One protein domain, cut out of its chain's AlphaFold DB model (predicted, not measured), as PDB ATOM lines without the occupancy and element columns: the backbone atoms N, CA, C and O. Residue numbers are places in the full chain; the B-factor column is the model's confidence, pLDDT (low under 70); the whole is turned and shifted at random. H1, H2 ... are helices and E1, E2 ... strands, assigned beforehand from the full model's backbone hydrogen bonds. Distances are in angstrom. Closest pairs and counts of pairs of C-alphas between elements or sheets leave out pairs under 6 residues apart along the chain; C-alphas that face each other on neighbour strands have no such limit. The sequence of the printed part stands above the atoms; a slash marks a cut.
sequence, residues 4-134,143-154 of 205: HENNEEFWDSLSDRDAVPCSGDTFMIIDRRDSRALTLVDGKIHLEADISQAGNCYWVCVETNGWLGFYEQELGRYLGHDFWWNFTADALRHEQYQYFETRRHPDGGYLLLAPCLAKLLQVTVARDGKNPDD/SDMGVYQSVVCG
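This is residues 4 to 134 and 143 to 154 of the 205 residues of an uncharacterized protein of Purpureocillium lilacinum (UniProt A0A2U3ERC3). What would one see first? A rounded body of short strands: the strongly twisted sheet E3 to E6 makes one wall, the hairpin E1 and E2 sits beside its strand E6, and residues 26 to 31 bridge from E3 to E1. A second small sheet, E7 to E9, is next to E4, while H1 lies off at one end of the body. What is it made of? The printed part has 143 residues, with one named helix and then nine named strands along the chain; it is mostly strand, though under half of the residues are in named elements, and both sheets, E3 E4 E5 E6 and E7 E8 E9, are antiparallel. How large is its outline? It is compact, with a radius of gyration of the C-alphas of 14.3 A and spans of 42 by 35 by 34 A.

Where does the helix stand? H1, residues 4 to 14, has every O i to N i+4 pair within hydrogen-bond range and is not on the sheet of E3, residues 59 to 64, E4, residues 67 to 72, E5, residues 77 to 81, and E6, residues 87 to 91. How is that sheet paired? It is a meander, each strand the antiparallel neighbour of the one before: N 62 and O 69 are 2.8 A apart, N 72 and O 77 2.8 A, and N 78 and O 91 2.8 A. What is beside it? E1, residues 36 to 41, and E2, residues 44 to 48, form a hairpin with N 39 and O 46 at 2.8 A, and the closest C-alphas of E2 and E6, those of Ile 45 and Thr 88, are 6.2 A apart. How does the other meander sit? E7, residues 101 to 104, E8, residues 110 to 116, and E9, residues 119 to 122, have N 111 and O 103 at 2.7 A and N 114 and O 121 at 2.8 A; the closest C-alphas of E4 and E7, those of Leu 68 and Glu 101, are 5.9 A apart, and E4 and E8 are near each other with 5 pairs of C-alphas within 10 A.

Where does the first element begin? C-alpha 4 of H1 is at (-9.640, 6.841, 4.192), and H1 is 15.8 A long. Which strands are longer? E8 measures 18.6 A, E4 16.6 A and E3 15.3 A. Where does the last one end? C-alpha 122 of E9 is at (-33.508, 19.632, 12.400).

What is missing? Residues 135 to 142 are not printed, and C-alphas 134 and 143 are 20.7 A apart across the cut. Which link is long? H1 to E1, with 21 residues. Where is confidence low? Residues 4 to 17, 52 to 54, 125 to 134 and 143 to 154 have pLDDT under 70.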
ATOM      1  N   HIS A   4      -8.813   5.652   4.452       43.66
ATOM      2  CA  HIS A   4      -9.640   6.841   4.192       43.66
ATOM      3  C   HIS A   4     -10.132   6.897   2.737       43.66
ATOM      4  O   HIS A   4     -11.320   7.070   2.495       43.66
ATOM      5  N   GLU A   5      -9.233   6.657   1.777       48.59
ATOM      6  CA  GLU A   5      -9.536   6.733   0.337       48.59
ATOM      7  C   GLU A   5     -10.530   5.649  -0.106       48.59
ATOM      8  O   GLU A   5     -11.470   5.928  -0.844       48.59
ATOM      9  N   ASN A   6     -10.393   4.429   0.426       54.00
ATOM     10  CA  ASN A   6     -11.310   3.325   0.127       54.00
ATOM     11  C   ASN A   6     -12.728   3.568   0.661       54.00
ATOM     12  O   ASN A   6     -13.685   3.019   0.122       54.00
ATOM     13  N   ASN A   7     -12.866   4.351   1.732       53.91
ATOM     14  CA  ASN A   7     -14.159   4.606   2.353       53.91
ATOM     15  C   ASN A   7     -14.920   5.691   1.575       53.91
ATOM     16  O   ASN A   7     -16.109   5.543   1.325       53.91
ATOM     17  N   GLU A   8     -14.238   6.744   1.114       56.94
ATOM     18  CA  GLU A   8     -14.840   7.800   0.283       56.94
ATOM     19  C   GLU A   8     -15.346   7.268  -1.070       56.94
ATOM     20  O   GLU A   8     -16.494   7.522  -1.430       56.94
ATOM     21  N   GLU A   9     -14.556   6.444  -1.768       58.88
ATOM     22  CA  GLU A   9     -14.988   5.795  -3.018       58.88
ATOM     23  C   GLU A   9     -16.169   4.832  -2.785       58.88
ATOM     24  O   GLU A   9     -17.088   4.733  -3.605       58.88
ATOM     25  N   PHE A  10     -16.195   4.161  -1.629       58.84
ATOM     26  CA  PHE A  10     -17.311   3.313  -1.217       58.84
ATOM     27  C   PHE A  10     -18.594   4.127  -1.008       58.84
ATOM     28  O   PHE A  10     -19.633   3.783  -1.577       58.84
ATOM     29  N   TRP A  11     -18.522   5.237  -0.269       60.12
ATOM     30  CA  TRP A  11     -19.652   6.141  -0.046       60.12
ATOM     31  C   TRP A  11     -20.189   6.751  -1.345       60.12
ATOM     32  O   TRP A  11     -21.405   6.831  -1.528       60.12
ATOM     33  N   ASP A  12     -19.312   7.142  -2.269       61.09
ATOM     34  CA  ASP A  12     -19.713   7.682  -3.571       61.09
ATOM     35  C   ASP A  12     -20.379   6.612  -4.450       61.09
ATOM     36  O   ASP A  12     -21.352   6.900  -5.148       61.09
ATOM     37  N   SER A  13     -19.932   5.356  -4.362       59.53
ATOM     38  CA  SER A  13     -20.536   4.244  -5.109       59.53
ATOM     39  C   SER A  13     -21.925   3.832  -4.601       59.53
ATOM     40  O   SER A  13     -22.743   3.343  -5.380       59.53
ATOM     41  N   LEU A  14     -22.210   4.028  -3.309       55.88
ATOM     42  CA  LEU A  14     -23.469   3.621  -2.678       55.88
ATOM     43  C   LEU A  14     -24.559   4.697  -2.697       55.88
ATOM     44  O   LEU A  14     -25.696   4.422  -2.310       55.88
ATOM     45  N   SER A  15     -24.243   5.923  -3.114       57.41
ATOM     46  CA  SER A  15     -25.086   7.069  -2.793       57.41
ATOM     47  C   SER A  15     -25.753   7.725  -3.995       57.41
ATOM     48  O   SER A  15     -25.227   8.634  -4.626       57.41
ATOM     49  N   ASP A  16     -27.019   7.373  -4.229       68.12
ATOM     50  CA  ASP A  16     -27.961   8.346  -4.790       68.12
ATOM     51  C   ASP A  16     -28.401   9.271  -3.648       68.12
ATOM     52  O   ASP A  16     -29.476   9.110  -3.071       68.12
ATOM     53  N   ARG A  17     -27.521  10.216  -3.272       66.00
ATOM     54  CA  ARG A  17     -27.785  11.201  -2.201       66.00
ATOM     55  C   ARG A  17     -29.029  12.040  -2.476       66.00
ATOM     56  O   ARG A  17     -29.534  12.700  -1.578       66.00
ATOM     57  N   ASP A  18     -29.511  12.035  -3.708       74.44
ATOM     58  CA  ASP A  18     -30.632  12.832  -4.159       74.44
ATOM     59  C   ASP A  18     -31.933  12.029  -4.269       74.44
ATOM     60  O   ASP A  18     -32.961  12.597  -4.657       74.44
ATOM     61  N   ALA A  19     -31.913  10.752  -3.875       77.94
ATOM     62  CA  ALA A  19     -33.096   9.918  -3.783       77.94
ATOM     63  C   ALA A  19     -34.066  10.454  -2.722       77.94
ATOM     64  O   ALA A  19     -33.703  10.684  -1.568       77.94
ATOM     65  N   VAL A  20     -35.326  10.629  -3.120       82.75
ATOM     66  CA  VAL A  20     -36.405  11.033  -2.214       82.75
ATOM     67  C   VAL A  20     -36.647   9.910  -1.196       82.75
ATOM     68  O   VAL A  20     -36.841   8.768  -1.619       82.75
ATOM     69  N   PRO A  21     -36.669  10.202   0.118       82.75
ATOM     70  CA  PRO A  21     -37.089   9.244   1.134       82.75
ATOM     71  C   PRO A  21     -38.547   8.831   0.921       82.75
ATOM     72  O   PRO A  21     -39.459   9.631   1.122       82.75
ATOM     73  N   CYS A  22     -38.750   7.591   0.485       84.50
ATOM     74  CA  CYS A  22     -40.055   7.020   0.170       84.50
ATOM     75  C   CYS A  22     -40.296   5.778   1.026       84.50
ATOM     76  O   CYS A  22     -39.374   4.998   1.272       84.50
ATOM     77  N   SER A  23     -41.545   5.559   1.439       89.06
ATOM     78  CA  SER A  23     -41.888   4.358   2.197       89.06
ATOM     79  C   SER A  23     -41.551   3.079   1.419       89.06
ATOM     80  O   SER A  23     -41.850   2.962   0.231       89.06
ATOM     81  N   GLY A  24     -40.951   2.111   2.112       86.56
ATOM     82  CA  GLY A  24     -40.515   0.825   1.569       86.56
ATOM     83  C   GLY A  24     -39.061   0.804   1.099       86.56
ATOM     84  O   GLY A  24     -38.502  -0.280   0.942       86.56
ATOM     85  N   ASP A  25     -38.433   1.968   0.924       85.31
ATOM     86  CA  ASP A  25     -37.020   2.056   0.567       85.31
ATOM     87  C   ASP A  25     -36.126   2.040   1.811       85.31
ATOM     88  O   ASP A  25     -36.492   2.540   2.876       85.31
ATOM     89  N   THR A  26     -34.934   1.468   1.668       84.75
ATOM     90  CA  THR A  26     -33.929   1.405   2.733       84.75
ATOM     91  C   THR A  26     -32.896   2.501   2.541       84.75
ATOM     92  O   THR A  26     -32.376   2.670   1.437       84.75
ATOM     93  N   PHE A  27     -32.581   3.198   3.631       82.44
ATOM     94  CA  PHE A  27     -31.668   4.329   3.670       82.44
ATOM     95  C   PHE A  27     -30.595   4.174   4.740       82.44
ATOM     96  O   PHE A  27     -30.830   3.605   5.804       82.44
ATOM     97  N   MET A  28     -29.428   4.759   4.486       83.31
ATOM     98  CA  MET A  28     -28.498   5.149   5.545       83.31
ATOM     99  C   MET A  28     -28.762   6.597   5.949       83.31
ATOM    100  O   MET A  28     -29.080   7.438   5.109       83.31
ATOM    101  N   ILE A  29     -28.608   6.903   7.232       84.00
ATOM    102  CA  ILE A  29     -28.638   8.273   7.747       84.00
ATOM    103  C   ILE A  29     -27.198   8.650   8.064       84.00
ATOM    104  O   ILE A  29     -26.552   7.952   8.831       84.00
ATOM    105  N   ILE A  30     -26.678   9.719   7.467       80.38
ATOM    106  CA  ILE A  30     -25.245  10.041   7.530       80.38
ATOM    107  C   ILE A  30     -25.066  11.483   7.960       80.38
ATOM    108  O   ILE A  30     -25.677  12.362   7.377       80.38
ATOM    109  N   ASP A  31     -24.201  11.753   8.929       78.88
ATOM    110  CA  ASP A  31     -23.735  13.102   9.210       78.88
ATOM    111  C   ASP A  31     -22.864  13.610   8.058       78.88
ATOM    112  O   ASP A  31     -21.763  13.114   7.828       78.88
ATOM    113  N   ARG A  32     -23.339  14.631   7.341       72.69
ATOM    114  CA  ARG A  32     -22.606  15.234   6.222       72.69
ATOM    115  C   ARG A  32     -21.289  15.889   6.643       72.69
ATOM    116  O   ARG A  32     -20.397  15.972   5.806       72.69
ATOM    117  N   ARG A  33     -21.159  16.378   7.883       72.94
ATOM    118  CA  ARG A  33     -19.950  17.100   8.310       72.94
ATOM    119  C   ARG A  33     -18.729  16.186   8.309       72.94
ATOM    120  O   ARG A  33     -17.700  16.546   7.751       72.94
ATOM    121  N   ASP A  34     -18.888  15.015   8.918       72.94
ATOM    122  CA  ASP A  34     -17.790  14.080   9.158       72.94
ATOM    123  C   ASP A  34     -17.946  12.768   8.364       72.94
ATOM    124  O   ASP A  34     -17.152  11.850   8.536       72.94
ATOM    125  N   SER A  35     -18.976  12.660   7.515       77.38
ATOM    126  CA  SER A  35     -19.336  11.452   6.752       77.38
ATOM    127  C   SER A  35     -19.473  10.197   7.622       77.38
ATOM    128  O   SER A  35     -18.981   9.126   7.279       77.38
ATOM    129  N   ARG A  36     -20.151  10.334   8.767       80.38
ATOM    130  CA  ARG A  36     -20.389   9.236   9.718       80.38
ATOM    131  C   ARG A  36     -21.822   8.738   9.628       80.38
ATOM    132  O   ARG A  36     -22.744   9.545   9.723       80.38
ATOM    133  N   ALA A  37     -22.030   7.435   9.480       82.44
ATOM    134  CA  ALA A  37     -23.367   6.850   9.482       82.44
ATOM    135  C   ALA A  37     -23.939   6.742  10.896       82.44
ATOM    136  O   ALA A  37     -23.211   6.505  11.855       82.44
ATOM    137  N   LEU A  38     -25.258   6.879  11.000       84.00
ATOM    138  CA  LEU A  38     -26.052   6.570  12.178       84.00
ATOM    139  C   LEU A  38     -26.230   5.057  12.263       84.00
ATOM    140  O   LEU A  38     -26.935   4.453  11.447       84.00
ATOM    141  N   THR A  39     -25.581   4.459  13.248       85.75
ATOM    142  CA  THR A  39     -25.513   3.014  13.439       85.75
ATOM    143  C   THR A  39     -26.195   2.614  14.734       85.75
ATOM    144  O   THR A  39     -26.334   3.411  15.664       85.75
ATOM    145  N   LEU A  40     -26.623   1.361  14.790       83.19
ATOM    146  CA  LEU A  40     -27.201   0.719  15.950       83.19
ATOM    147  C   LEU A  40     -26.264  -0.402  16.398       83.19
ATOM    148  O   LEU A  40     -26.101  -1.407  15.705       83.19
ATOM    149  N   VAL A  41     -25.653  -0.223  17.567       81.94
ATOM    150  CA  VAL A  41     -24.769  -1.208  18.203       81.94
ATOM    151  C   VAL A  41     -25.329  -1.495  19.589       81.94
ATOM    152  O   VAL A  41     -25.556  -0.573  20.369       81.94
ATOM    153  N   ASP A  42     -25.634  -2.759  19.882       75.94
ATOM    154  CA  ASP A  42     -26.225  -3.190  21.159       75.94
ATOM    155  C   ASP A  42     -27.483  -2.394  21.573       75.94
ATOM    156  O   ASP A  42     -27.720  -2.097  22.747       75.94
ATOM    157  N   GLY A  43     -28.306  -2.012  20.589       71.50
ATOM    158  CA  GLY A  43     -29.526  -1.227  20.807       71.50
ATOM    159  C   GLY A  43     -29.288   0.250  21.139       71.50
ATOM    160  O   GLY A  43     -30.238   0.947  21.495       71.50
ATOM    161  N   LYS A  44     -28.048   0.736  21.021       79.69
ATOM    162  CA  LYS A  44     -27.674   2.140  21.197       79.69
ATOM    163  C   LYS A  44     -27.268   2.763  19.873       79.69
ATOM    164  O   LYS A  44     -26.650   2.119  19.030       79.69
ATOM    165  N   ILE A  45     -27.630   4.027  19.710       83.12
ATOM    166  CA  ILE A  45     -27.290   4.796  18.520       83.12
ATOM    167  C   ILE A  45     -25.857   5.311  18.637       83.12
ATOM    168  O   ILE A  45     -25.481   5.890  19.658       83.12
ATOM    169  N   HIS A  46     -25.084   5.129  17.572       82.88
ATOM    170  CA  HIS A  46     -23.713   5.599  17.438       82.88
ATOM    171  C   HIS A  46     -23.502   6.271  16.079       82.88
ATOM    172  O   HIS A  46     -24.288   6.098  15.149       82.88
ATOM    173  N   LEU A  47     -22.432   7.057  15.973       82.06
ATOM    174  CA  LEU A  47     -21.958   7.583  14.699       82.06
ATOM    175  C   LEU A  47     -20.630   6.945  14.355       82.06
ATOM    176  O   LEU A  47     -19.655   7.153  15.076       82.06
ATOM    177  N   GLU A  48     -20.601   6.223  13.244       83.19
ATOM    178  CA  GLU A  48     -19.428   5.473  12.820       83.19
ATOM    179  C   GLU A  48     -18.956   5.939  11.443       83.19
ATOM    180  O   GLU A  48     -19.754   6.113  10.521       83.19
ATOM    181  N   ALA A  49     -17.651   6.169  11.321       80.94
ATOM    182  CA  ALA A  49     -17.021   6.489  10.047       80.94
ATOM    183  C   ALA A  49     -16.747   5.211   9.245       80.94
ATOM    184  O   ALA A  49     -16.883   5.209   8.025       80.94
ATOM    185  N   ASP A  50     -16.363   4.125   9.921       79.81
ATOM    186  CA  ASP A  50     -16.045   2.846   9.295       79.81
ATOM    187  C   ASP A  50     -17.255   1.900   9.307       79.81
ATOM    188  O   ASP A  50     -17.517   1.200  10.282       79.81
ATOM    189  N   ILE A  51     -17.987   1.830   8.192       70.94
ATOM    190  CA  ILE A  51     -19.177   0.967   8.061       70.94
ATOM    191  C   ILE A  51     -18.831  -0.512   8.253       70.94
ATOM    192  O   ILE A  51     -19.690  -1.296   8.644       70.94
ATOM    193  N   SER A  52     -17.584  -0.921   8.000       69.69
ATOM    194  CA  SER A  52     -17.176  -2.310   8.236       69.69
ATOM    195  C   SER A  52     -17.160  -2.673   9.726       69.69
ATOM    196  O   SER A  52     -17.256  -3.847  10.074       69.69
ATOM    197  N   GLN A  53     -17.070  -1.661  10.593       67.19
ATOM    198  CA  GLN A  53     -17.158  -1.772  12.049       67.19
ATOM    199  C   GLN A  53     -18.497  -1.269  12.596       67.19
ATOM    200  O   GLN A  53     -18.805  -1.487  13.768       67.19
ATOM    201  N   ALA A  54     -19.303  -0.617  11.758       65.94
ATOM    202  CA  ALA A  54     -20.658  -0.245  12.102       65.94
ATOM    203  C   ALA A  54     -21.479  -1.502  12.402       65.94
ATOM    204  O   ALA A  54     -21.443  -2.484  11.661       65.94
ATOM    205  N   GLY A  55     -22.278  -1.443  13.468       74.00
ATOM    206  CA  GLY A  55     -23.430  -2.330  13.602       74.00
ATOM    207  C   GLY A  55     -24.455  -2.064  12.494       74.00
ATOM    208  O   GLY A  55     -24.132  -1.546  11.421       74.00
ATOM    209  N   ASN A  56     -25.730  -2.360  12.740       82.75
ATOM    210  CA  ASN A  56     -26.728  -2.096  11.710       82.75
ATOM    211  C   ASN A  56     -26.856  -0.581  11.449       82.75
ATOM    212  O   ASN A  56     -27.105   0.195  12.365       82.75
ATOM    213  N   CYS A  57     -26.676  -0.153  10.203       84.94
ATOM    214  CA  CYS A  57     -26.790   1.241   9.764       84.94
ATOM    215  C   CYS A  57     -27.888   1.449   8.708       84.94
ATOM    216  O   CYS A  57     -28.008   2.533   8.131       84.94
ATOM    217  N   TYR A  58     -28.687   0.409   8.454       85.44
ATOM    218  CA  TYR A  58     -29.739   0.389   7.450       85.44
ATOM    219  C   TYR A  58     -31.104   0.639   8.084       85.44
ATOM    220  O   TYR A  58     -31.525  -0.058   9.007       85.44
ATOM    221  N   TRP A  59     -31.822   1.609   7.527       88.44
ATOM    222  CA  TRP A  59     -33.112   2.063   8.021       88.44
ATOM    223  C   TRP A  59     -34.156   1.991   6.914       88.44
ATOM    224  O   TRP A  59     -34.093   2.731   5.933       88.44
ATOM    225  N   VAL A  60     -35.146   1.121   7.065       91.19
ATOM    226  CA  VAL A  60     -36.309   1.075   6.178       91.19
ATOM    227  C   VAL A  60     -37.189   2.280   6.461       91.19
ATOM    228  O   VAL A  60     -37.637   2.488   7.587       91.19
ATOM    229  N   CYS A  61     -37.460   3.071   5.434       91.56
ATOM    230  CA  CYS A  61     -38.401   4.166   5.530       91.56
ATOM    231  C   CYS A  61     -39.830   3.615   5.575       91.56
ATOM    232  O   CYS A  61     -40.259   2.836   4.720       91.56
ATOM    233  N   VAL A  62     -40.593   4.025   6.577       93.81
ATOM    234  CA  VAL A  62     -41.988   3.638   6.785       93.81
ATOM    235  C   VAL A  62     -42.815   4.908   6.846       93.81
ATOM    236  O   VAL A  62     -42.443   5.831   7.556       93.81
ATOM    237  N   GLU A  63     -43.940   4.970   6.146       94.25
ATOM    238  CA  GLU A  63     -44.844   6.115   6.240       94.25
ATOM    239  C   GLU A  63     -46.150   5.721   6.928       94.25
ATOM    240  O   GLU A  63     -46.816   4.763   6.532       94.25
ATOM    241  N   THR A  64     -46.536   6.484   7.951       92.88
ATOM    242  CA  THR A  64     -47.807   6.316   8.660       92.88
ATOM    243  C   THR A  64     -48.465   7.679   8.829       92.88
ATOM    244  O   THR A  64     -47.904   8.572   9.456       92.88
ATOM    245  N   ASN A  65     -49.685   7.846   8.309       92.25
ATOM    246  CA  ASN A  65     -50.454   9.097   8.406       92.25
ATOM    247  C   ASN A  65     -49.696  10.346   7.896       92.25
ATOM    248  O   ASN A  65     -49.855  11.427   8.460       92.25
ATOM    249  N   GLY A  66     -48.864  10.196   6.858       91.31
ATOM    250  CA  GLY A  66     -48.061  11.284   6.286       91.31
ATOM    251  C   GLY A  66     -46.757  11.593   7.030       91.31
ATOM    252  O   GLY A  66     -46.038  12.503   6.631       91.31
ATOM    253  N   TRP A  67     -46.444  10.855   8.099       95.00
ATOM    254  CA  TRP A  67     -45.174  10.958   8.816       95.00
ATOM    255  C   TRP A  67     -44.240   9.834   8.400       95.00
ATOM    256  O   TRP A  67     -44.665   8.681   8.314       95.00
ATOM    257  N   LEU A  68     -42.970  10.167   8.174       94.69
ATOM    258  CA  LEU A  68     -41.927   9.186   7.911       94.69
ATOM    259  C   LEU A  68     -41.374   8.644   9.227       94.69
ATOM    260  O   LEU A  68     -41.241   9.371  10.202       94.69
ATOM    261  N   GLY A  69     -40.982   7.383   9.214       94.44
ATOM    262  CA  GLY A  69     -40.287   6.686  10.279       94.44
ATOM    263  C   GLY A  69     -39.139   5.887   9.687       94.44
ATOM    264  O   GLY A  69     -39.163   5.512   8.515       94.44
ATOM    265  N   PHE A  70     -38.125   5.632  10.501       91.94
ATOM    266  CA  PHE A  70     -36.932   4.897  10.096       91.94
ATOM    267  C   PHE A  70     -36.839   3.638  10.946       91.94
ATOM    268  O   PHE A  70     -36.704   3.717  12.163       91.94
ATOM    269  N   TYR A  71     -36.982   2.485  10.304       93.12
ATOM    270  CA  TYR A  71     -37.168   1.194  10.948       93.12
ATOM    271  C   TYR A  71     -35.988   0.265  10.690       93.12
ATOM    272  O   TYR A  71     -35.600   0.023   9.550       93.12
ATOM    273  N   GLU A  72     -35.445  -0.288  11.757       89.88
ATOM    274  CA  GLU A  72     -34.409  -1.303  11.736       89.88
ATOM    275  C   GLU A  72     -35.082  -2.691  11.774       89.88
ATOM    276  O   GLU A  72     -35.925  -2.960  12.632       89.88
ATOM    277  N   GLN A  73     -34.768  -3.554  10.801       86.50
ATOM    278  CA  GLN A  73     -35.516  -4.796  10.554       86.50
ATOM    279  C   GLN A  73     -35.117  -5.981  11.443       86.50
ATOM    280  O   GLN A  73     -35.956  -6.843  11.690       86.50
ATOM    281  N   GLU A  74     -33.864  -6.065  11.884       84.12
ATOM    282  CA  GLU A  74     -33.315  -7.203  12.628       84.12
ATOM    283  C   GLU A  74     -33.840  -7.244  14.066       84.12
ATOM    284  O   GLU A  74     -34.322  -8.278  14.528       84.12
ATOM    285  N   LEU A  75     -33.808  -6.110  14.769       84.44
ATOM    286  CA  LEU A  75     -34.365  -5.952  16.114       84.44
ATOM    287  C   LEU A  75     -35.823  -5.497  16.086       84.44
ATOM    288  O   LEU A  75     -36.511  -5.571  17.108       84.44
ATOM    289  N   GLY A  76     -36.283  -5.017  14.934       90.31
ATOM    290  CA  GLY A  76     -37.656  -4.615  14.698       90.31
ATOM    291  C   GLY A  76     -38.039  -3.327  15.420       90.31
ATOM    292  O   GLY A  76     -39.090  -3.269  16.066       90.31
ATOM    293  N   ARG A  77     -37.183  -2.304  15.342       92.25
ATOM    294  CA  ARG A  77     -37.290  -1.075  16.141       92.25
ATOM    295  C   ARG A  77     -37.237   0.177  15.282       92.25
ATOM    296  O   ARG A  77     -36.540   0.231  14.277       92.25
ATOM    297  N   TYR A  78     -37.955   1.205  15.704       93.25
ATOM    298  CA  TYR A  78     -37.952   2.515  15.071       93.25
ATOM    299  C   TYR A  78     -36.922   3.431  15.724       93.25
ATOM    300  O   TYR A  78     -36.849   3.514  16.951       93.25
ATOM    301  N   LEU A  79     -36.194   4.171  14.890       91.25
ATOM    302  CA  LEU A  79     -35.499   5.385  15.290       91.25
ATOM    303  C   LEU A  79     -36.514   6.381  15.845       91.25
ATOM    304  O   LEU A  79     -37.563   6.608  15.246       91.25
ATOM    305  N   GLY A  80     -36.174   7.021  16.953       90.06
ATOM    306  CA  GLY A  80     -36.939   8.127  17.492       90.06
ATOM    307  C   GLY A  80     -36.160   8.888  18.544       90.06
ATOM    308  O   GLY A  80     -34.943   8.735  18.666       90.06
ATOM    309  N   HIS A  81     -36.867   9.716  19.296       83.69
ATOM    310  CA  HIS A  81     -36.302  10.464  20.408       83.69
ATOM    311  C   HIS A  81     -37.253  10.514  21.600       83.69
ATOM    312  O   HIS A  81     -38.460  10.378  21.450       83.69
ATOM    313  N   ASP A  82     -36.737  10.754  22.797       80.62
ATOM    314  CA  ASP A  82     -37.575  10.975  23.974       80.62
ATOM    315  C   ASP A  82     -38.017  12.449  24.116       80.62
ATOM    316  O   ASP A  82     -37.721  13.324  23.292       80.62
ATOM    317  N   PHE A  83     -38.735  12.750  25.201       78.50
ATOM    318  CA  PHE A  83     -39.162  14.113  25.536       78.50
ATOM    319  C   PHE A  83     -37.988  15.090  25.751       78.50
ATOM    320  O   PHE A  83     -38.156  16.309  25.641       78.50
ATOM    321  N   TRP A  84     -36.801  14.572  26.068       78.19
ATOM    322  CA  TRP A  84     -35.577  15.333  26.298       78.19
ATOM    323  C   TRP A  84     -34.678  15.426  25.059       78.19
ATOM    324  O   TRP A  84     -33.597  15.996  25.170       78.19
ATOM    325  N   TRP A  85     -35.147  14.973  23.888       76.88
ATOM    326  CA  TRP A  85     -34.385  14.943  22.630       76.88
ATOM    327  C   TRP A  85     -33.194  13.981  22.639       76.88
ATOM    328  O   TRP A  85     -32.272  14.125  21.835       76.88
ATOM    329  N   ASN A  86     -33.218  12.967  23.504       77.62
ATOM    330  CA  ASN A  86     -32.275  11.863  23.409       77.62
ATOM    331  C   ASN A  86     -32.763  10.883  22.347       77.62
ATOM    332  O   ASN A  86     -33.881  10.377  22.440       77.62
ATOM    333  N   PHE A  87     -31.929  10.624  21.342       82.81
ATOM    334  CA  PHE A  87     -32.263   9.711  20.255       82.81
ATOM    335  C   PHE A  87     -32.015   8.256  20.653       82.81
ATOM    336  O   PHE A  87     -30.962   7.911  21.194       82.81
ATOM    337  N   THR A  88     -32.985   7.399  20.345       84.12
ATOM    338  CA  THR A  88     -32.964   5.963  20.631       84.12
ATOM    339  C   THR A  88     -33.545   5.171  19.462       84.12
ATOM    340  O   THR A  88     -34.209   5.713  18.578       84.12
ATOM    341  N   ALA A  89     -33.279   3.865  19.443       89.00
ATOM    342  CA  ALA A  89     -33.911   2.925  18.524       89.00
ATOM    343  C   ALA A  89     -34.452   1.728  19.313       89.00
ATOM    344  O   ALA A  89     -33.966   0.603  19.204       89.00
ATOM    345  N   ASP A  90     -35.414   2.005  20.190       89.25
ATOM    346  CA  ASP A  90     -36.061   1.061  21.109       89.25
ATOM    347  C   ASP A  90     -37.576   0.935  20.879       89.25
ATOM    348  O   ASP A  90     -38.202  -0.021  21.340       89.25
ATOM    349  N   ALA A  91     -38.168   1.865  20.128       90.69
ATOM    350  CA  ALA A  91     -39.602   1.918  19.912       90.69
ATOM    351  C   ALA A  91     -40.092   0.796  18.987       90.69
ATOM    352  O   ALA A  91     -39.621   0.632  17.867       90.69
ATOM    353  N   LEU A  92     -41.113   0.058  19.428       93.44
ATOM    354  CA  LEU A  92     -41.762  -1.000  18.636       93.44
ATOM    355  C   LEU A  92     -42.893  -0.473  17.741       93.44
ATOM    356  O   LEU A  92     -43.491  -1.223  16.970       93.44
ATOM    357  N   ARG A  93     -43.250   0.802  17.894       93.69
ATOM    358  CA  ARG A  93     -44.407   1.424  17.249       93.69
ATOM    359  C   ARG A  93     -43.988   2.745  16.626       93.69
ATOM    360  O   ARG A  93     -43.177   3.470  17.191       93.69
ATOM    361  N   HIS A  94     -44.579   3.043  15.477       95.06
ATOM    362  CA  HIS A  94     -44.389   4.307  14.785       95.06
ATOM    363  C   HIS A  94     -45.364   5.344  15.359       95.06
ATOM    364  O   HIS A  94     -46.527   5.401  14.957       95.06
ATOM    365  N   GLU A  95     -44.906   6.104  16.353       94.12
ATOM    366  CA  GLU A  95     -45.695   7.120  17.059       94.12
ATOM    367  C   GLU A  95     -44.984   8.482  17.042       94.12
ATOM    368  O   GLU A  95     -43.978   8.658  16.365       94.12
ATOM    369  N   GLN A  96     -45.511   9.464  17.779       91.31
ATOM    370  CA  GLN A  96     -45.099  10.876  17.705       91.31
ATOM    371  C   GLN A  96     -43.591  11.111  17.853       91.31
ATOM    372  O   GLN A  96     -43.054  12.025  17.239       91.31
ATOM    373  N   TYR A  97     -42.919  10.283  18.648       89.12
ATOM    374  CA  TYR A  97     -41.481  10.353  18.906       89.12
ATOM    375  C   TYR A  97     -40.613   9.701  17.822       89.12
ATOM    376  O   TYR A  97     -39.396   9.867  17.815       89.12
ATOM    377  N   GLN A  98     -41.234   8.954  16.913       95.12
ATOM    378  CA  GLN A  98     -40.625   8.278  15.768       95.12
ATOM    379  C   GLN A  98     -41.041   8.949  14.450       95.12
ATOM    380  O   GLN A  98     -40.662   8.476  13.382       95.12
ATOM    381  N   TYR A  99     -41.839  10.021  14.520       94.06
ATOM    382  CA  TYR A  99     -42.267  10.787  13.360       94.06
ATOM    383  C   TYR A  99     -41.162  11.723  12.901       94.06
ATOM    384  O   TYR A  99     -40.613  12.513  13.668       94.06
ATOM    385  N   PHE A 100     -40.906  11.684  11.605       92.38
ATOM    386  CA  PHE A 100     -39.952  12.526  10.925       92.38
ATOM    387  C   PHE A 100     -40.550  13.098   9.644       92.38
ATOM    388  O   PHE A 100     -41.445  12.532   9.015       92.38
ATOM    389  N   GLU A 101     -40.000  14.232   9.238       91.31
ATOM    390  CA  GLU A 101     -40.162  14.821   7.917       91.31
ATOM    391  C   GLU A 101     -38.775  14.968   7.292       91.31
ATOM    392  O   GLU A 101     -37.775  15.162   7.992       91.31
ATOM    393  N   THR A 102     -38.705  14.895   5.965       88.44
ATOM    394  CA  THR A 102     -37.467  15.166   5.240       88.44
ATOM    395  C   THR A 102     -37.624  16.360   4.308       88.44
ATOM    396  O   THR A 102     -38.683  16.580   3.725       88.44
ATOM    397  N   ARG A 103     -36.568  17.170   4.167       88.31
ATOM    398  CA  ARG A 103     -36.555  18.312   3.234       88.31
ATOM    399  C   ARG A 103     -35.303  18.328   2.395       88.31
ATOM    400  O   ARG A 103     -34.218  18.159   2.932       88.31
ATOM    401  N   ARG A 104     -35.438  18.588   1.097       85.38
ATOM    402  CA  ARG A 104     -34.286  18.679   0.198       85.38
ATOM    403  C   ARG A 104     -33.316  19.756   0.683       85.38
ATOM    404  O   ARG A 104     -33.725  20.890   0.939       85.38
ATOM    405  N   HIS A 105     -32.043  19.402   0.797       82.00
ATOM    406  CA  HIS A 105     -30.985  20.357   1.087       82.00
ATOM    407  C   HIS A 105     -30.456  20.966  -0.231       82.00
ATOM    408  O   HIS A 105     -30.357  20.237  -1.223       82.00
ATOM    409  N   PRO A 106     -30.118  22.273  -0.277       80.94
ATOM    410  CA  PRO A 106     -29.617  22.924  -1.496       80.94
ATOM    411  C   PRO A 106     -28.375  22.248  -2.087       80.94
ATOM    412  O   PRO A 106     -28.255  22.137  -3.302       80.94
ATOM    413  N   ASP A 107     -27.507  21.718  -1.224       76.69
ATOM    414  CA  ASP A 107     -26.266  21.037  -1.618       76.69
ATOM    415  C   ASP A 107     -26.460  19.520  -1.857       76.69
ATOM    416  O   ASP A 107     -25.529  18.727  -1.680       76.69
ATOM    417  N   GLY A 108     -27.689  19.092  -2.165       78.38
ATOM    418  CA  GLY A 108     -28.079  17.683  -2.303       78.38
ATOM    419  C   GLY A 108     -28.309  16.987  -0.958       78.38
ATOM    420  O   GLY A 108     -27.941  17.513   0.095       78.38
ATOM    421  N   GLY A 109     -28.907  15.795  -0.959       80.69
ATOM    422  CA  GLY A 109     -29.322  15.151   0.296       80.69
ATOM    423  C   GLY A 109     -30.606  15.726   0.889       80.69
ATOM    424  O   GLY A 109     -31.203  16.671   0.369       80.69
ATOM    425  N   TYR A 110     -31.027  15.167   2.018       84.19
ATOM    426  CA  TYR A 110     -32.234  15.574   2.727       84.19
ATOM    427  C   TYR A 110     -31.913  15.952   4.175       84.19
ATOM    428  O   TYR A 110     -31.029  15.406   4.811       84.19
ATOM    429  N   LEU A 111     -32.610  16.925   4.739       84.75
ATOM    430  CA  LEU A 111     -32.574  17.220   6.166       84.75
ATOM    431  C   LEU A 111     -33.502  16.255   6.890       84.75
ATOM    432  O   LEU A 111     -34.612  16.045   6.408       84.75
ATOM    433  N   LEU A 112     -33.089  15.734   8.048       86.81
ATOM    434  CA  LEU A 112     -34.017  15.072   8.969       86.81
ATOM    435  C   LEU A 112     -34.636  16.108   9.883       86.81
ATOM    436  O   LEU A 112     -33.904  16.851  10.547       86.81
ATOM    437  N   LEU A 113     -35.958  16.123   9.952       87.50
ATOM    438  CA  LEU A 113     -36.702  17.006  10.828       87.50
ATOM    439  C   LEU A 113     -37.609  16.181  11.736       87.50
ATOM    440  O   LEU A 113     -38.298  15.289  11.253       87.50
ATOM    441  N   ALA A 114     -37.648  16.512  13.022       87.50
ATOM    442  CA  ALA A 114     -38.576  15.928  13.983       87.50
ATOM    443  C   ALA A 114     -39.575  16.991  14.479       87.50
ATOM    444  O   ALA A 114     -39.202  18.162  14.663       87.50
ATOM    445  N   PRO A 115     -40.852  16.629  14.683       87.94
ATOM    446  CA  PRO A 115     -41.858  17.541  15.197       87.94
ATOM    447  C   PRO A 115     -41.578  17.905  16.661       87.94
ATOM    448  O   PRO A 115     -41.362  17.058  17.521       87.94
ATOM    449  N   CYS A 116     -41.627  19.200  16.960       82.94
ATOM    450  CA  CYS A 116     -41.500  19.762  18.299       82.94
ATOM    451  C   CYS A 116     -42.601  20.793  18.522       82.94
ATOM    452  O   CYS A 116     -42.505  21.927  18.044       82.94
ATOM    453  N   LEU A 117     -43.642  20.423  19.270       81.25
ATOM    454  CA  LEU A 117     -44.810  21.282  19.482       81.25
ATOM    455  C   LEU A 117     -45.375  21.768  18.130       81.25
ATOM    456  O   LEU A 117     -45.858  20.965  17.343       81.25
ATOM    457  N   ALA A 118     -45.293  23.069  17.844       80.88
ATOM    458  CA  ALA A 118     -45.762  23.688  16.600       80.88
ATOM    459  C   ALA A 118     -44.634  23.944  15.575       80.88
ATOM    460  O   ALA A 118     -44.766  24.813  14.713       80.88
ATOM    461  N   LYS A 119     -43.487  23.270  15.706       84.38
ATOM    462  CA  LYS A 119     -42.293  23.472  14.872       84.38
ATOM    463  C   LYS A 119     -41.734  22.143  14.376       84.38
ATOM    464  O   LYS A 119     -41.999  21.098  14.954       84.38
ATOM    465  N   LEU A 120     -40.907  22.218  13.341       85.06
ATOM    466  CA  LEU A 120     -40.059  21.122  12.879       85.06
ATOM    467  C   LEU A 120     -38.610  21.499  13.167       85.06
ATOM    468  O   LEU A 120     -38.154  22.559  12.731       85.06
ATOM    469  N   LEU A 121     -37.919  20.664  13.938       82.50
ATOM    470  CA  LEU A 121     -36.531  20.883  14.320       82.50
ATOM    471  C   LEU A 121     -35.633  19.926  13.554       82.50
ATOM    472  O   LEU A 121     -35.932  18.742  13.443       82.50
ATOM    473  N   GLN A 122     -34.529  20.450  13.033       81.81
ATOM    474  CA  GLN A 122     -33.508  19.632  12.400       81.81
ATOM    475  C   GLN A 122     -32.808  18.761  13.442       81.81
ATOM    476  O   GLN A 122     -32.561  19.235  14.546       81.81
ATOM    477  N   VAL A 123     -32.488  17.511  13.091       80.56
ATOM    478  CA  VAL A 123     -32.045  16.525  14.089       80.56
ATOM    479  C   VAL A 123     -30.685  16.819  14.716       80.56
ATOM    480  O   VAL A 123     -30.605  16.861  15.909       80.56
ATOM    481  N   THR A 124     -29.633  17.152  14.010       74.19
ATOM    482  CA  THR A 124     -28.292  17.562  14.511       74.19
ATOM    483  C   THR A 124     -27.475  16.532  15.309       74.19
ATOM    484  O   THR A 124     -27.978  15.763  16.118       74.19
ATOM    485  N   VAL A 125     -26.160  16.539  15.077       68.69
ATOM    486  CA  VAL A 125     -25.183  15.708  15.791       68.69
ATOM    487  C   VAL A 125     -24.352  16.596  16.715       68.69
ATOM    488  O   VAL A 125     -23.749  17.579  16.271       68.69
ATOM    489  N   ALA A 126     -24.276  16.242  18.001       60.97
ATOM    490  CA  ALA A 126     -23.397  16.926  18.946       60.97
ATOM    491  C   ALA A 126     -21.922  16.770  18.531       60.97
ATOM    492  O   ALA A 126     -21.517  15.720  18.030       60.97
ATOM    493  N   ARG A 127     -21.098  17.810  18.746       52.22
ATOM    494  CA  ARG A 127     -19.693  17.855  18.282       52.22
ATOM    495  C   ARG A 127     -18.878  16.616  18.649       52.22
ATOM    496  O   ARG A 127     -18.077  16.192  17.822       52.22
ATOM    497  N   ASP A 128     -19.151  16.016  19.799       54.62
ATOM    498  CA  ASP A 128     -18.351  14.914  20.326       54.62
ATOM    499  C   ASP A 128     -18.911  13.530  19.968       54.62
ATOM    500  O   ASP A 128     -18.356  12.522  20.394       54.62
ATOM    501  N   GLY A 129     -20.012  13.448  19.203       48.00
ATOM    502  CA  GLY A 129     -20.660  12.179  18.831       48.00
ATOM    503  C   GLY A 129     -21.147  11.336  20.019       48.00
ATOM    504  O   GLY A 129     -21.612  10.219  19.820       48.00
ATOM    505  N   LYS A 130     -21.031  11.859  21.243       46.75
ATOM    506  CA  LYS A 130     -21.518  11.253  22.476       46.75
ATOM    507  C   LYS A 130     -22.954  11.678  22.721       46.75
ATOM    508  O   LYS A 130     -23.325  12.822  22.435       46.75
ATOM    509  N   ASN A 131     -23.742  10.763  23.278       45.34
ATOM    510  CA  ASN A 131     -25.077  11.093  23.749       45.34
ATOM    511  C   ASN A 131     -24.989  12.255  24.752       45.34
ATOM    512  O   ASN A 131     -24.095  12.246  25.601       45.34
ATOM    513  N   PRO A 132     -25.906  13.236  24.691       45.34
ATOM    514  CA  PRO A 132     -25.934  14.369  25.619       45.34
ATOM    515  C   PRO A 132     -25.912  13.965  27.103       45.34
ATOM    516  O   PRO A 132     -25.466  14.747  27.940       45.34
ATOM    517  N   ASP A 133     -26.353  12.745  27.421       47.19
ATOM    518  CA  ASP A 133     -26.366  12.181  28.773       47.19
ATOM    519  C   ASP A 133     -24.983  11.800  29.340       47.19
ATOM    520  O   ASP A 133     -24.873  11.615  30.554       47.19
ATOM    521  N   ASP A 134     -23.920  11.733  28.525       47.16
ATOM    522  CA  ASP A 134     -22.551  11.535  29.040       47.16
ATOM    523  C   ASP A 134     -22.013  12.791  29.757       47.16
ATOM    524  O   ASP A 134     -21.153  12.685  30.634       47.16
ATOM    525  N   SER A 143     -33.024  27.756  25.722       32.09
ATOM    526  CA  SER A 143     -32.967  28.937  24.857       32.09
ATOM    527  C   SER A 143     -31.794  28.963  23.867       32.09
ATOM    528  O   SER A 143     -31.785  29.841  23.014       32.09
ATOM    529  N   ASP A 144     -30.879  27.988  23.901       33.97
ATOM    530  CA  ASP A 144     -29.862  27.794  22.854       33.97
ATOM    531  C   ASP A 144     -30.224  26.549  22.027       33.97
ATOM    532  O   ASP A 144     -29.527  25.537  22.054       33.97
ATOM    533  N   MET A 145     -31.332  26.601  21.279       35.44
ATOM    534  CA  MET A 145     -31.558  25.675  20.158       35.44
ATOM    535  C   MET A 145     -30.610  26.057  19.015       35.44
ATOM    536  O   MET A 145     -31.026  26.574  17.977       35.44
ATOM    537  N   GLY A 146     -29.311  25.878  19.261       27.03
ATOM    538  CA  GLY A 146     -28.262  26.034  18.273       27.03
ATOM    539  C   GLY A 146     -28.551  25.118  17.094       27.03
ATOM    540  O   GLY A 146     -28.486  23.899  17.203       27.03
ATOM    541  N   VAL A 147     -28.917  25.734  15.980       30.88
ATOM    542  CA  VAL A 147     -29.097  25.098  14.680       30.88
ATOM    543  C   VAL A 147     -27.731  24.567  14.240       30.88
ATOM    544  O   VAL A 147     -26.879  25.351  13.830       30.88
ATOM    545  N   TYR A 148     -27.490  23.261  14.347       33.38
ATOM    546  CA  TYR A 148     -26.215  22.659  13.935       33.38
ATOM    547  C   TYR A 148     -26.422  21.441  13.030       33.38
ATOM    548  O   TYR A 148     -26.578  20.325  13.486       33.38
ATOM    549  N   GLN A 149     -26.420  21.681  11.720       31.59
ATOM    550  CA  GLN A 149     -26.776  20.764  10.632       31.59
ATOM    551  C   GLN A 149     -26.530  19.259  10.853       31.59
ATOM    552  O   GLN A 149     -25.410  18.790  10.995       31.59
ATOM    553  N   SER A 150     -27.607  18.498  10.725       40.31
ATOM    554  CA  SER A 150     -27.624  17.066  10.402       40.31
ATOM    555  C   SER A 150     -28.350  16.960   9.078       40.31
ATOM    556  O   SER A 150     -29.500  17.390   8.943       40.31
ATOM    557  N   VAL A 151     -27.642  16.485   8.068       40.75
ATOM    558  CA  VAL A 151     -28.200  16.264   6.739       40.75
ATOM    559  C   VAL A 151     -28.297  14.762   6.583       40.75
ATOM    560  O   VAL A 151     -27.267  14.148   6.396       40.75
ATOM    561  N   VAL A 152     -29.488  14.169   6.632       48.75
ATOM    562  CA  VAL A 152     -29.702  12.799   6.142       48.75
ATOM    563  C   VAL A 152     -29.294  12.731   4.673       48.75
ATOM    564  O   VAL A 152     -30.040  13.085   3.763       48.75
ATOM    565  N   CYS A 153     -28.094  12.230   4.407       48.62
ATOM    566  CA  CYS A 153     -27.803  11.699   3.083       48.62
ATOM    567  C   CYS A 153     -28.435  10.311   3.003       48.62
ATOM    568  O   CYS A 153     -27.758   9.313   3.221       48.62
ATOM    569  N   GLY A 154     -29.744  10.276   2.747       47.75
ATOM    570  CA  GLY A 154     -30.456   9.037   2.477       47.75
ATOM    571  C   GLY A 154     -29.836   8.363   1.258       47.75
ATOM    572  O   GLY A 154     -29.913   8.904   0.163       47.75
TER     573      GLY A 154